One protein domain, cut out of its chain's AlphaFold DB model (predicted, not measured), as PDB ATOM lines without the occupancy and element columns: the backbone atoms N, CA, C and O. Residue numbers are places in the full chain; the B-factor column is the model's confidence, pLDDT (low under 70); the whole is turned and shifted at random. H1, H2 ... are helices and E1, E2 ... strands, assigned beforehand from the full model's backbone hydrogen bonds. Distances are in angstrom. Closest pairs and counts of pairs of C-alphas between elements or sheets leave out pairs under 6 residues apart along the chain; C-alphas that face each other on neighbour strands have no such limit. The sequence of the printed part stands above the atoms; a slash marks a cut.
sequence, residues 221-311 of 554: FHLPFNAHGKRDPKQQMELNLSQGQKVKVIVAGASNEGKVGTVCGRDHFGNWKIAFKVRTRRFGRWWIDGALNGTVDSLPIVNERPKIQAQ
ATOM      1  N   PHE A 221      28.962  -1.698 -29.126       96.50
ATOM      2  CA  PHE A 221      30.341  -1.921 -29.554       96.50
ATOM      3  C   PHE A 221      30.436  -1.941 -31.076       96.50
ATOM      4  O   PHE A 221      29.601  -2.552 -31.738       96.50
ATOM      5  N   HIS A 222      31.485  -1.331 -31.624       95.25
ATOM      6  CA  HIS A 222      31.831  -1.443 -33.037       95.25
ATOM      7  C   HIS A 222      32.976  -2.449 -33.162       95.25
ATOM      8  O   HIS A 222      34.073  -2.214 -32.657       95.25
ATOM      9  N   LEU A 223      32.691  -3.609 -33.753       95.44
ATOM     10  CA  LEU A 223      33.585  -4.771 -33.767       95.44
ATOM     11  C   LEU A 223      34.004  -5.102 -35.214       95.44
ATOM     12  O   LEU A 223      33.155  -4.996 -36.100       95.44
ATOM     13  N   PRO A 224      35.260  -5.531 -35.473       94.88
ATOM     14  CA  PRO A 224      35.775  -5.860 -36.813       94.88
ATOM     15  C   PRO A 224      35.227  -7.207 -37.329       94.88
ATOM     16  O   PRO A 224      35.937  -8.210 -37.404       94.88
ATOM     17  N   PHE A 225      33.921  -7.257 -37.574       95.06
ATOM     18  CA  PHE A 225      33.134  -8.450 -37.881       95.06
ATOM     19  C   PHE A 225      32.070  -8.112 -38.927       95.06
ATOM     20  O   PHE A 225      31.583  -6.984 -38.996       95.06
ATOM     21  N   ASN A 226      31.679  -9.111 -39.716       93.56
ATOM     22  CA  ASN A 226      30.638  -8.988 -40.731       93.56
ATOM     23  C   ASN A 226      29.231  -9.331 -40.199       93.56
ATOM     24  O   ASN A 226      29.061  -9.742 -39.052       93.56
ATOM     25  N   ALA A 227      28.204  -9.208 -41.047       91.44
ATOM     26  CA  ALA A 227      26.804  -9.486 -40.682       91.44
ATOM     27  C   ALA A 227      26.510 -10.956 -40.298       91.44
ATOM     28  O   ALA A 227      25.464 -11.244 -39.714       91.44
ATOM     29  N   HIS A 228      27.429 -11.878 -40.596       90.81
ATOM     30  CA  HIS A 228      27.390 -13.279 -40.166       90.81
ATOM     31  C   HIS A 228      28.227 -13.514 -38.897       90.81
ATOM     32  O   HIS A 228      28.453 -14.658 -38.520       90.81
ATOM     33  N   GLY A 229      28.724 -12.442 -38.266       91.62
ATOM     34  CA  GLY A 229      29.562 -12.459 -37.071       91.62
ATOM     35  C   GLY A 229      30.839 -13.285 -37.199       91.62
ATOM     36  O   GLY A 229      31.360 -13.727 -36.178       91.62
ATOM     37  N   LYS A 230      31.361 -13.459 -38.421       93.81
ATOM     38  CA  LYS A 230      32.760 -13.836 -38.652       93.81
ATOM     39  C   LYS A 230      33.622 -12.576 -38.656       93.81
ATOM     40  O   LYS A 230      33.164 -11.520 -39.103       93.81
ATOM     41  N   ARG A 231      34.848 -12.679 -38.151       93.06
ATOM     42  CA  ARG A 231      35.811 -11.576 -38.099       93.06
ATOM     43  C   ARG A 231      36.195 -11.132 -39.514       93.06
ATOM     44  O   ARG A 231      36.505 -11.962 -40.363       93.06
ATOM     45  N   ASP A 232      36.169  -9.826 -39.761       93.19
ATOM     46  CA  ASP A 232      36.566  -9.207 -41.028       93.19
ATOM     47  C   ASP A 232      37.158  -7.811 -40.754       93.19
ATOM     48  O   ASP A 232      36.415  -6.895 -40.395       93.19
ATOM     49  N   PRO A 233      38.479  -7.614 -40.925       88.25
ATOM     50  CA  PRO A 233      39.131  -6.322 -40.711       88.25
ATOM     51  C   PRO A 233      38.710  -5.188 -41.660       88.25
ATOM     52  O   PRO A 233      39.169  -4.071 -41.465       88.25
ATOM     53  N   LYS A 234      37.900  -5.435 -42.700       88.69
ATOM     54  CA  LYS A 234      37.487  -4.411 -43.685       88.69
ATOM     55  C   LYS A 234      36.171  -3.709 -43.327       88.69
ATOM     56  O   LYS A 234      35.789  -2.730 -43.971       88.69
ATOM     57  N   GLN A 235      35.450  -4.209 -42.327       90.94
ATOM     58  CA  GLN A 235      34.121  -3.728 -41.956       90.94
ATOM     59  C   GLN A 235      33.922  -3.745 -40.439       90.94
ATOM     60  O   GLN A 235      34.478  -4.583 -39.733       90.94
ATOM     61  N   GLN A 236      33.110  -2.818 -39.933       93.50
ATOM     62  CA  GLN A 236      32.684  -2.802 -38.538       93.50
ATOM     63  C   GLN A 236      31.187  -3.063 -38.418       93.50
ATOM     64  O   GLN A 236      30.366  -2.385 -39.037       93.50
ATOM     65  N   MET A 237      30.834  -4.013 -37.558       95.94
ATOM     66  CA  MET A 237      29.465  -4.273 -37.132       95.94
ATOM     67  C   MET A 237      29.181  -3.550 -35.815       95.94
ATOM     68  O   MET A 237      29.938  -3.695 -34.854       95.94
ATOM     69  N   GLU A 238      28.060  -2.827 -35.741       96.88
ATOM     70  CA  GLU A 238      27.488  -2.410 -34.455       96.88
ATOM     71  C   GLU A 238      26.852  -3.636 -33.780       96.88
ATOM     72  O   GLU A 238      25.828  -4.142 -34.246       96.88
ATOM     73  N   LEU A 239      27.443  -4.097 -32.676       97.38
ATOM     74  CA  LEU A 239      26.825  -5.043 -31.751       97.38
ATOM     75  C   LEU A 239      26.199  -4.261 -30.592       97.38
ATOM     76  O   LEU A 239      26.886  -3.778 -29.690       97.38
ATOM     77  N   ASN A 240      24.876  -4.135 -30.633       97.31
ATOM     78  CA  ASN A 240      24.070  -3.372 -29.691       97.31
ATOM     79  C   ASN A 240      23.331  -4.309 -28.726       97.31
ATOM     80  O   ASN A 240      22.387  -5.010 -29.100       97.31
ATOM     81  N   LEU A 241      23.768  -4.304 -27.472       97.56
ATOM     82  CA  LEU A 241      23.298  -5.141 -26.369       97.56
ATOM     83  C   LEU A 241      22.509  -4.324 -25.330       97.56
ATOM     84  O   LEU A 241      22.368  -4.727 -24.174       97.56
ATOM     85  N   SER A 242      21.974  -3.172 -25.743       97.19
ATOM     86  CA  SER A 242      21.080  -2.356 -24.918       97.19
ATOM     87  C   SER A 242      19.789  -3.120 -24.597       97.19
ATOM     88  O   SER A 242      19.323  -3.945 -25.386       97.19
ATOM     89  N   GLN A 243      19.170  -2.846 -23.447       97.00
ATOM     90  CA  GLN A 243      17.915  -3.503 -23.070       97.00
ATOM     91  C   GLN A 243      16.816  -3.270 -24.124       97.00
ATOM     92  O   GLN A 243      16.634  -2.161 -24.616       97.00
ATOM     93  N   GLY A 244      16.086  -4.333 -24.470       96.19
ATOM     94  CA  GLY A 244      15.072  -4.338 -25.528       96.19
ATOM     95  C   GLY A 244      15.610  -4.659 -26.926       96.19
ATOM     96  O   GLY A 244      14.815  -5.003 -27.799       96.19
ATOM     97  N   GLN A 245      16.929  -4.623 -27.152       97.75
ATOM     98  CA  GLN A 245      17.502  -5.019 -28.440       97.75
ATOM     99  C   GLN A 245      17.303  -6.506 -28.715       97.75
ATOM    100  O   GLN A 245      17.356  -7.343 -27.810       97.75
ATOM    101  N   LYS A 246      17.116  -6.841 -29.991       97.56
ATOM    102  CA  LYS A 246      17.054  -8.225 -30.452       97.56
ATOM    103  C   LYS A 246      18.403  -8.692 -30.978       97.56
ATOM    104  O   LYS A 246      19.046  -7.994 -31.769       97.56
ATOM    105  N   VAL A 247      18.765  -9.915 -30.613       97.38
ATOM    106  CA  VAL A 247      19.972 -10.615 -31.059       97.38
ATOM    107  C   VAL A 247      19.634 -12.016 -31.569       97.38
ATOM    108  O   VAL A 247      18.692 -12.646 -31.097       97.38
ATOM    109  N   LYS A 248      20.398 -12.496 -32.546       96.12
ATOM    110  CA  LYS A 248      20.248 -13.780 -33.234       96.12
ATOM    111  C   LYS A 248      21.510 -14.616 -33.028       96.12
ATOM    112  O   LYS A 248      22.612 -14.091 -33.175       96.12
ATOM    113  N   VAL A 249      21.350 -15.900 -32.714       94.56
ATOM    114  CA  VAL A 249      22.458 -16.872 -32.680       94.56
ATOM    115  C   VAL A 249      22.877 -17.234 -34.107       94.56
ATOM    116  O   VAL A 249      22.019 -17.450 -34.964       94.56
ATOM    117  N   ILE A 250      24.186 -17.297 -34.354       92.88
ATOM    118  CA  ILE A 250      24.775 -17.385 -35.709       92.88
ATOM    119  C   ILE A 250      25.865 -18.451 -35.891       92.88
ATOM    120  O   ILE A 250      26.395 -18.587 -36.989       92.88
ATOM    121  N   VAL A 251      26.221 -19.200 -34.845       87.50
ATOM    122  CA  VAL A 251      27.180 -20.306 -34.986       87.50
ATOM    123  C   VAL A 251      26.524 -21.422 -35.793       87.50
ATOM    124  O   VAL A 251      25.504 -21.963 -35.363       87.50
ATOM    125  N   ALA A 252      27.112 -21.749 -36.942       79.94
ATOM    126  CA  ALA A 252      26.640 -22.816 -37.816       79.94
ATOM    127  C   ALA A 252      26.656 -24.169 -37.085       79.94
ATOM    128  O   ALA A 252      27.630 -24.504 -36.408       79.94
ATOM    129  N   GLY A 253      25.573 -24.938 -37.191       73.56
ATOM    130  CA  GLY A 253      25.429 -26.237 -36.524       73.56
ATOM    131  C   GLY A 253      25.142 -26.156 -35.019       73.56
ATOM    132  O   GLY A 253      25.002 -27.191 -34.363       73.56
ATOM    133  N   ALA A 254      25.006 -24.958 -34.441       81.44
ATOM    134  CA  ALA A 254      24.530 -24.811 -33.071       81.44
ATOM    135  C   ALA A 254      23.041 -25.172 -32.966       81.44
ATOM    136  O   ALA A 254      22.210 -24.697 -33.734       81.44
ATOM    137  N   SER A 255      22.635 -25.906 -31.928       74.38
ATOM    138  CA  SER A 255      21.221 -26.275 -31.730       74.38
ATOM    139  C   SER A 255      20.289 -25.100 -31.361       74.38
ATOM    140  O   SER A 255      19.072 -25.274 -31.287       74.38
ATOM    141  N   ASN A 256      20.829 -23.884 -31.179       83.25
ATOM    142  CA  ASN A 256      20.059 -22.632 -31.137       83.25
ATOM    143  C   ASN A 256      20.283 -21.734 -32.376       83.25
ATOM    144  O   ASN A 256      19.922 -20.561 -32.313       83.25
ATOM    145  N   GLU A 257      20.883 -22.215 -33.467       88.50
ATOM    146  CA  GLU A 257      21.145 -21.413 -34.673       88.50
ATOM    147  C   GLU A 257      19.870 -20.733 -35.204       88.50
ATOM    148  O   GLU A 257      18.757 -21.265 -35.119       88.50
ATOM    149  N   GLY A 258      20.013 -19.488 -35.666       90.38
ATOM    150  CA  GLY A 258      18.919 -18.668 -36.183       90.38
ATOM    151  C   GLY A 258      17.895 -18.211 -35.136       90.38
ATOM    152  O   GLY A 258      17.083 -17.333 -35.434       90.38
ATOM    153  N   LYS A 259      17.911 -18.743 -33.903       92.19
ATOM    154  CA  LYS A 259      16.971 -18.328 -32.853       92.19
ATOM    155  C   LYS A 259      17.260 -16.882 -32.444       92.19
ATOM    156  O   LYS A 259      18.394 -16.522 -32.121       92.19
ATOM    157  N   VAL A 260      16.205 -16.072 -32.422       95.88
ATOM    158  CA  VAL A 260      16.230 -14.687 -31.937       95.88
ATOM    159  C   VAL A 260      15.828 -14.644 -30.461       95.88
ATOM    160  O   VAL A 260      14.897 -15.338 -30.042       95.88
ATOM    161  N   GLY A 261      16.517 -13.812 -29.684       96.06
ATOM    162  CA  GLY A 261      16.184 -13.473 -28.304       96.06
ATOM    163  C   GLY A 261      16.321 -11.971 -28.039       96.06
ATOM    164  O   GLY A 261      16.977 -11.249 -28.791       96.06
ATOM    165  N   THR A 262      15.699 -11.500 -26.962       97.81
ATOM    166  CA  THR A 262      15.688 -10.083 -26.562       97.81
ATOM    167  C   THR A 262      16.624  -9.858 -25.379       97.81
ATOM    168  O   THR A 262      16.622 -10.644 -24.430       97.81
ATOM    169  N   VAL A 263      17.415  -8.784 -25.397       97.81
ATOM    170  CA  VAL A 263      18.326  -8.437 -24.300       97.81
ATOM    171  C   VAL A 263      17.552  -7.800 -23.140       97.81
ATOM    172  O   VAL A 263      16.827  -6.823 -23.315       97.81
ATOM    173  N   CYS A 264      17.718  -8.333 -21.929       96.06
ATOM    174  CA  CYS A 264      16.955  -7.952 -20.731       96.06
ATOM    175  C   CYS A 264      17.810  -7.216 -19.676       96.06
ATOM    176  O   CYS A 264      17.563  -7.339 -18.473       96.06
ATOM    177  N   GLY A 265      18.871  -6.525 -20.101       94.50
ATOM    178  CA  GLY A 265      19.898  -5.971 -19.209       94.50
ATOM    179  C   GLY A 265      20.862  -7.048 -18.687       94.50
ATOM    180  O   GLY A 265      21.003  -8.109 -19.294       94.50
ATOM    181  N   ARG A 266      21.530  -6.806 -17.551       93.44
ATOM    182  CA  ARG A 266      22.684  -7.608 -17.078       93.44
ATOM    183  C   ARG A 266      22.437  -8.395 -15.774       93.44
ATOM    184  O   ARG A 266      21.357  -8.299 -15.181       93.44
ATOM    185  N   ASP A 267      23.419  -9.193 -15.341       90.31
ATOM    186  CA  ASP A 267      23.609  -9.614 -13.934       90.31
ATOM    187  C   ASP A 267      24.532  -8.668 -13.152       90.31
ATOM    188  O   ASP A 267      25.086  -7.715 -13.693       90.31
ATOM    189  N   HIS A 268      24.733  -8.991 -11.872       86.12
ATOM    190  CA  HIS A 268      25.685  -8.356 -10.963       86.12
ATOM    191  C   HIS A 268      27.169  -8.504 -11.373       86.12
ATOM    192  O   HIS A 268      28.023  -7.835 -10.794       86.12
ATOM    193  N   PHE A 269      27.505  -9.377 -12.332       88.69
ATOM    194  CA  PHE A 269      28.832  -9.432 -12.956       88.69
ATOM    195  C   PHE A 269      28.901  -8.580 -14.237       88.69
ATOM    196  O   PHE A 269      29.990  -8.354 -14.753       88.69
ATOM    197  N   GLY A 270      27.776  -8.091 -14.761       91.69
ATOM    198  CA  GLY A 270      27.709  -7.311 -15.993       91.69
ATOM    199  C   GLY A 270      27.562  -8.132 -17.282       91.69
ATOM    200  O   GLY A 270      27.644  -7.537 -18.356       91.69
ATOM    201  N   ASN A 271      27.330  -9.450 -17.220       95.25
ATOM    202  CA  ASN A 271      27.026 -10.259 -18.412       95.25
ATOM    203  C   ASN A 271      25.567 -10.051 -18.836       95.25
ATOM    204  O   ASN A 271      24.672  -9.961 -17.988       95.25
ATOM    205  N   TRP A 272      25.298 -10.036 -20.141       97.44
ATOM    206  CA  TRP A 272      23.957  -9.773 -20.666       97.44
ATOM    207  C   TRP A 272      23.012 -10.968 -20.488       97.44
ATOM    208  O   TRP A 272      23.399 -12.125 -20.656       97.44
ATOM    209  N   LYS A 273      21.754 -10.679 -20.140       96.44
ATOM    210  CA  LYS A 273      20.619 -11.614 -20.147       96.44
ATOM    211  C   LYS A 273      19.971 -11.562 -21.521       96.44
ATOM    212  O   LYS A 273      19.590 -10.478 -21.952       96.44
ATOM    213  N   ILE A 274      19.789 -12.708 -22.165       96.19
ATOM    214  CA  ILE A 274      19.075 -12.806 -23.442       96.19
ATOM    215  C   ILE A 274      17.909 -13.770 -23.253       96.19
ATOM    216  O   ILE A 274      18.121 -14.967 -23.048       96.19
ATOM    217  N   ALA A 275      16.686 -13.248 -23.285       95.06
ATOM    218  CA  ALA A 275      15.469 -14.043 -23.223       95.06
ATOM    219  C   ALA A 275      15.129 -14.588 -24.616       95.06
ATOM    220  O   ALA A 275      14.752 -13.838 -25.517       95.06
ATOM    221  N   PHE A 276      15.245 -15.903 -24.781       89.19
ATOM    222  CA  PHE A 276      14.630 -16.643 -25.882       89.19
ATOM    223  C   PHE A 276      13.260 -17.154 -25.413       89.19
ATOM    224  O   PHE A 276      13.059 -17.312 -24.210       89.19
ATOM    225  N   LYS A 277      12.339 -17.464 -26.343       79.69
ATOM    226  CA  LYS A 277      10.912 -17.779 -26.064       79.69
ATOM    227  C   LYS A 277      10.636 -18.669 -24.836       79.69
ATOM    228  O   LYS A 277       9.609 -18.489 -24.200       79.69
ATOM    229  N   VAL A 278      11.519 -19.628 -24.534       71.88
ATOM    230  CA  VAL A 278      11.334 -20.629 -23.464       71.88
ATOM    231  C   VAL A 278      12.379 -20.532 -22.337       71.88
ATOM    232  O   VAL A 278      12.188 -21.123 -21.279       71.88
ATOM    233  N   ARG A 279      13.519 -19.851 -22.547       81.38
ATOM    234  CA  ARG A 279      14.654 -19.818 -21.597       81.38
ATOM    235  C   ARG A 279      15.493 -18.543 -21.748       81.38
ATOM    236  O   ARG A 279      15.839 -18.148 -22.861       81.38
ATOM    237  N   THR A 280      15.921 -17.971 -20.625       88.56
ATOM    238  CA  THR A 280      16.936 -16.903 -20.594       88.56
ATOM    239  C   THR A 280      18.340 -17.505 -20.555       88.56
ATOM    240  O   THR A 280      18.629 -18.340 -19.700       88.56
ATOM    241  N   ARG A 281      19.227 -17.071 -21.457       91.50
ATOM    242  CA  ARG A 281      20.659 -17.430 -21.481       91.50
ATOM    243  C   ARG A 281      21.526 -16.237 -21.077       91.50
ATOM    244  O   ARG A 281      21.037 -15.104 -21.024       91.50
ATOM    245  N   ARG A 282      22.812 -16.482 -20.803       94.88
ATOM    246  CA  ARG A 282      23.815 -15.423 -20.626       94.88
ATOM    247  C   ARG A 282      24.719 -15.312 -21.843       94.88
ATOM    248  O   ARG A 282      24.986 -16.310 -22.501       94.88
ATOM    249  N   PHE A 283      25.195 -14.100 -22.100       96.81
ATOM    250  CA  PHE A 283      26.294 -13.821 -23.019       96.81
ATOM    251  C   PHE A 283      27.444 -13.198 -22.224       96.81
ATOM    252  O   PHE A 283      27.291 -12.121 -21.636       96.81
ATOM    253  N   GLY A 284      28.554 -13.931 -22.127       96.62
ATOM    254  CA  GLY A 284      29.723 -13.568 -21.330       96.62
ATOM    255  C   GLY A 284      30.467 -12.353 -21.881       96.62
ATOM    256  O   GLY A 284      30.788 -12.281 -23.064       96.62
ATOM    257  N   ARG A 285      30.790 -11.401 -21.005       95.50
ATOM    258  CA  ARG A 285      31.474 -10.140 -21.365       95.50
ATOM    259  C   ARG A 285      32.868 -10.309 -21.986       95.50
ATOM    260  O   ARG A 285      33.287  -9.468 -22.770       95.50
ATOM    261  N   TRP A 286      33.527 -11.436 -21.734       96.00
ATOM    262  CA  TRP A 286      34.792 -11.822 -22.368       96.00
ATOM    263  C   TRP A 286      34.716 -12.012 -23.886       96.00
ATOM    264  O   TRP A 286      35.745 -11.908 -24.545       96.00
ATOM    265  N   TRP A 287      33.534 -12.251 -24.461       96.75
ATOM    266  CA  TRP A 287      33.369 -12.279 -25.917       96.75
ATOM    267  C   TRP A 287      33.604 -10.902 -26.552       96.75
ATOM    268  O   TRP A 287      34.105 -10.835 -27.671       96.75
ATOM    269  N   ILE A 288      33.294  -9.810 -25.842       96.38
ATOM    270  CA  ILE A 288      33.526  -8.440 -26.322       96.38
ATOM    271  C   ILE A 288      35.011  -8.092 -26.248       96.38
ATOM    272  O   ILE A 288      35.598  -7.728 -27.262       96.38
ATOM    273  N   ASP A 289      35.638  -8.272 -25.083       93.38
ATOM    274  CA  ASP A 289      37.083  -8.075 -24.919       93.38
ATOM    275  C   ASP A 289      37.876  -8.963 -25.898       93.38
ATOM    276  O   ASP A 289      38.819  -8.504 -26.539       93.38
ATOM    277  N   GLY A 290      37.459 -10.222 -26.084       94.44
ATOM    278  CA  GLY A 290      38.065 -11.146 -27.042       94.44
ATOM    279  C   GLY A 290      37.952 -10.680 -28.496       94.44
ATOM    280  O   GLY A 290      38.919 -10.824 -29.246       94.44
ATOM    281  N   ALA A 291      36.815 -10.089 -28.880       95.06
ATOM    282  CA  ALA A 291      36.563  -9.532 -30.210       95.06
ATOM    283  C   ALA A 291      37.326  -8.222 -30.466       95.06
ATOM    284  O   ALA A 291      37.909  -8.055 -31.537       95.06
ATOM    285  N   LEU A 292      37.375  -7.322 -29.478       93.12
ATOM    286  CA  LEU A 292      38.133  -6.065 -29.537       93.12
ATOM    287  C   LEU A 292      39.644  -6.316 -29.616       93.12
ATOM    288  O   LEU A 292      40.330  -5.687 -30.416       93.12
ATOM    289  N   ASN A 293      40.149  -7.292 -28.856       91.88
ATOM    290  CA  ASN A 293      41.550  -7.720 -28.907       91.88
ATOM    291  C   ASN A 293      41.875  -8.596 -30.137       91.88
ATOM    292  O   ASN A 293      43.007  -9.049 -30.280       91.88
ATOM    293  N   GLY A 294      40.902  -8.873 -31.018       92.56
ATOM    294  CA  GLY A 294      41.102  -9.659 -32.241       92.56
ATOM    295  C   GLY A 294      41.440 -11.137 -32.015       92.56
ATOM    296  O   GLY A 294      42.033 -11.754 -32.894       92.56
ATOM    297  N   THR A 295      41.084 -11.688 -30.850       93.19
ATOM    298  CA  THR A 295      41.440 -13.052 -30.412       93.19
ATOM    299  C   THR A 295      40.347 -14.100 -30.636       93.19
ATOM    300  O   THR A 295      40.581 -15.272 -30.370       93.19
ATOM    301  N   VAL A 296      39.148 -13.703 -31.077       93.25
ATOM    302  CA  VAL A 296      38.067 -14.627 -31.465       93.25
ATOM    303  C   VAL A 296      37.683 -14.369 -32.920       93.25
ATOM    304  O   VAL A 296      37.478 -13.220 -33.308       93.25
ATOM    305  N   ASP A 297      37.566 -15.426 -33.722       91.25
ATOM    306  CA  ASP A 297      37.269 -15.309 -35.160       91.25
ATOM    307  C   ASP A 297      35.768 -15.347 -35.481       91.25
ATOM    308  O   ASP A 297      35.348 -15.018 -36.592       91.25
ATOM    309  N   SER A 298      34.937 -15.706 -34.498       92.81
ATOM    310  CA  SER A 298      33.482 -15.604 -34.585       92.81
ATOM    311  C   SER A 298      32.849 -15.169 -33.263       92.81
ATOM    312  O   SER A 298      33.385 -15.411 -32.179       92.81
ATOM    313  N   LEU A 299      31.698 -14.507 -33.366       94.75
ATOM    314  CA  LEU A 299      30.818 -14.179 -32.246       94.75
ATOM    315  C   LEU A 299      29.670 -15.200 -32.177       94.75
ATOM    316  O   LEU A 299      29.174 -15.626 -33.218       94.75
ATOM    317  N   PRO A 300      29.163 -15.558 -30.984       94.88
ATOM    318  CA  PRO A 300      28.034 -16.482 -30.883       94.88
ATOM    319  C   PRO A 300      26.686 -15.838 -31.248       94.88
ATOM    320  O   PRO A 300      25.716 -16.546 -31.541       94.88
ATOM    321  N   ILE A 301      26.610 -14.501 -31.210       96.69
ATOM    322  CA  ILE A 301      25.411 -13.697 -31.473       96.69
ATOM    323  C   ILE A 301      25.740 -12.412 -32.244       96.69
ATOM    324  O   ILE A 301      26.816 -11.841 -32.087       96.69
ATOM    325  N   VAL A 302      24.757 -11.919 -32.997       96.88
ATOM    326  CA  VAL A 302      24.716 -10.572 -33.607       96.88
ATOM    327  C   VAL A 302      23.324  -9.968 -33.425       96.88
ATOM    328  O   VAL A 302      22.413 -10.673 -32.997       96.88
ATOM    329  N   ASN A 303      23.098  -8.693 -33.750       97.50
ATOM    330  CA  ASN A 303      21.734  -8.148 -33.761       97.50
ATOM    331  C   ASN A 303      20.841  -8.829 -34.817       97.50
ATOM    332  O   ASN A 303      21.330  -9.281 -35.846       97.50
ATOM    333  N   GLU A 304      19.517  -8.883 -34.591       95.31
ATOM    334  CA  GLU A 304      18.556  -9.476 -35.557       95.31
ATOM    335  C   GLU A 304      18.705  -8.862 -36.964       95.31
ATOM    336  O   GLU A 304      18.573  -9.561 -37.969       95.31
ATOM    337  N   ARG A 305      19.037  -7.567 -37.011       93.50
ATOM    338  CA  ARG A 305      19.410  -6.804 -38.207       93.50
ATOM    339  C   ARG A 305      20.761  -6.121 -37.935       93.50
ATOM    340  O   ARG A 305      20.761  -5.058 -37.311       93.50
ATOM    341  N   PRO A 306      21.903  -6.726 -38.311       93.19
ATOM    342  CA  PRO A 306      23.217  -6.123 -38.101       93.19
ATOM    343  C   PRO A 306      23.350  -4.808 -38.871       93.19
ATOM    344  O   PRO A 306      22.991  -4.745 -40.047       93.19
ATOM    345  N   LYS A 307      23.898  -3.770 -38.235       94.25
ATOM    346  CA  LYS A 307      24.355  -2.572 -38.950       94.25
ATOM    347  C   LYS A 307      25.829  -2.751 -39.273       94.25
ATOM    348  O   LYS A 307      26.628  -2.916 -38.353       94.25
ATOM    349  N   ILE A 308      26.171  -2.694 -40.553       92.94
ATOM    350  CA  ILE A 308      27.549  -2.762 -41.037       92.94
ATOM    351  C   ILE A 308      27.962  -1.385 -41.548       92.94
ATOM    352  O   ILE A 308      27.209  -0.733 -42.270       92.94
ATOM    353  N   GLN A 309      29.166  -0.963 -41.187       86.94
ATOM    354  CA  GLN A 309      29.856   0.182 -41.765       86.94
ATOM    355  C   GLN A 309      31.129  -0.339 -42.434       86.94
ATOM    356  O   GLN A 309      31.931  -1.026 -41.798       86.94
ATOM    357  N   ALA A 310      31.322  -0.039 -43.718       74.31
ATOM    358  CA  ALA A 310      32.613  -0.268 -44.355       74.31
ATOM    359  C   ALA A 310      33.643   0.658 -43.697       74.31
ATOM    360  O   ALA A 310      33.385   1.858 -43.565       74.31
ATOM    361  N   GLN A 311      34.801   0.131 -43.292       64.50
ATOM    362  CA  GLN A 311      35.887   1.020 -42.898       64.50
ATOM    363  C   GLN A 311      36.407   1.714 -44.156       64.50
ATOM    364  O   GLN A 311      36.833   1.059 -45.109       64.50
TER     365      GLN A 311
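AT A GLANCE: This is residues 221 to 311 of the 554 residues of the protein "Hypothetical protein" of Eutreptiella gymnastica (UniProt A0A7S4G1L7). A strongly twisted sheet of five strands, E6 E5 E4 E3 E7, curls like part of a barrel, and a small sheet of three strands, E1 E2 E8, lies next to its E7 edge, with E2 coming close to E7. The one short helix, H1, lies by E1 and only grazes the small sheet. The printed part has 91 residues, with eight named strands and one named helix in the order E1 E2 E3 E4 E5 E6 H1 E7 E8; both sheets are antiparallel. The class is mostly strand, though under half of the residues, 44 of 91, are in named elements. The whole is compact, with a radius of gyration of the C-alphas of 12.4 A, and spans 36 by 28 by 21 A.

HOW THE PARTS SIT: E1, residues 221 to 223, and E2, residues 235 to 240, form a hairpin, with N 223 and O 237 at 3.0 A. E8, residues 307 to 310, is antiparallel to E2 at 156 degrees, with N 236 and O 309 at 2.8 A. E3, residues 246 to 249, E4, residues 260 to 266, E5, residues 272 to 276, and E6, residues 279 to 283, form a meander, each strand the antiparallel neighbour of the one before. The pairing along E4 is staggered: its residues 260 to 262 pair with E3, with N 261 and O 247 at 2.8 A, and its residues 262 to 266 with E5, with N 264 and O 273 at 2.8 A. Between E5 and E6, N 281 and O 274 are 2.9 A apart. E7, residues 301 to 303, is an edge strand beside E3, with N 248 and O 302 at 2.8 A. The closest C-alphas of E2 and E7 are those of Leu 239 and Val 302, 6.2 A apart. H1, residues 286 to 292, only grazes the sheet E1 E2 E8 with its residues 288 to 292; its closest C-alphas to E1 are those of Leu 292 and Leu 223, 6.3 A apart. In H1 every O i to N i+4 pair is within hydrogen-bond range. E1 and E6 are apart.

IN THESE COORDINATES: E1 begins at C-alpha 221, (30.341, -1.921, -29.554). E2 is 15.9 A long, E4 17.7 A, E5 12.7 A and E6 13.2 A. E4 begins at C-alpha 260, (16.230, -14.687, -31.937). E8 ends at C-alpha 310, (32.613, -0.268, -44.355).

THE WHOLE: The C-alphas farthest apart are those of Val 278 and Gln 311, 38.1 A. The printed part has no cut. The link from E1 to E2, 11 residues, is long. Mean pLDDT of the printed part is 92.1, and residue 311 is under 70.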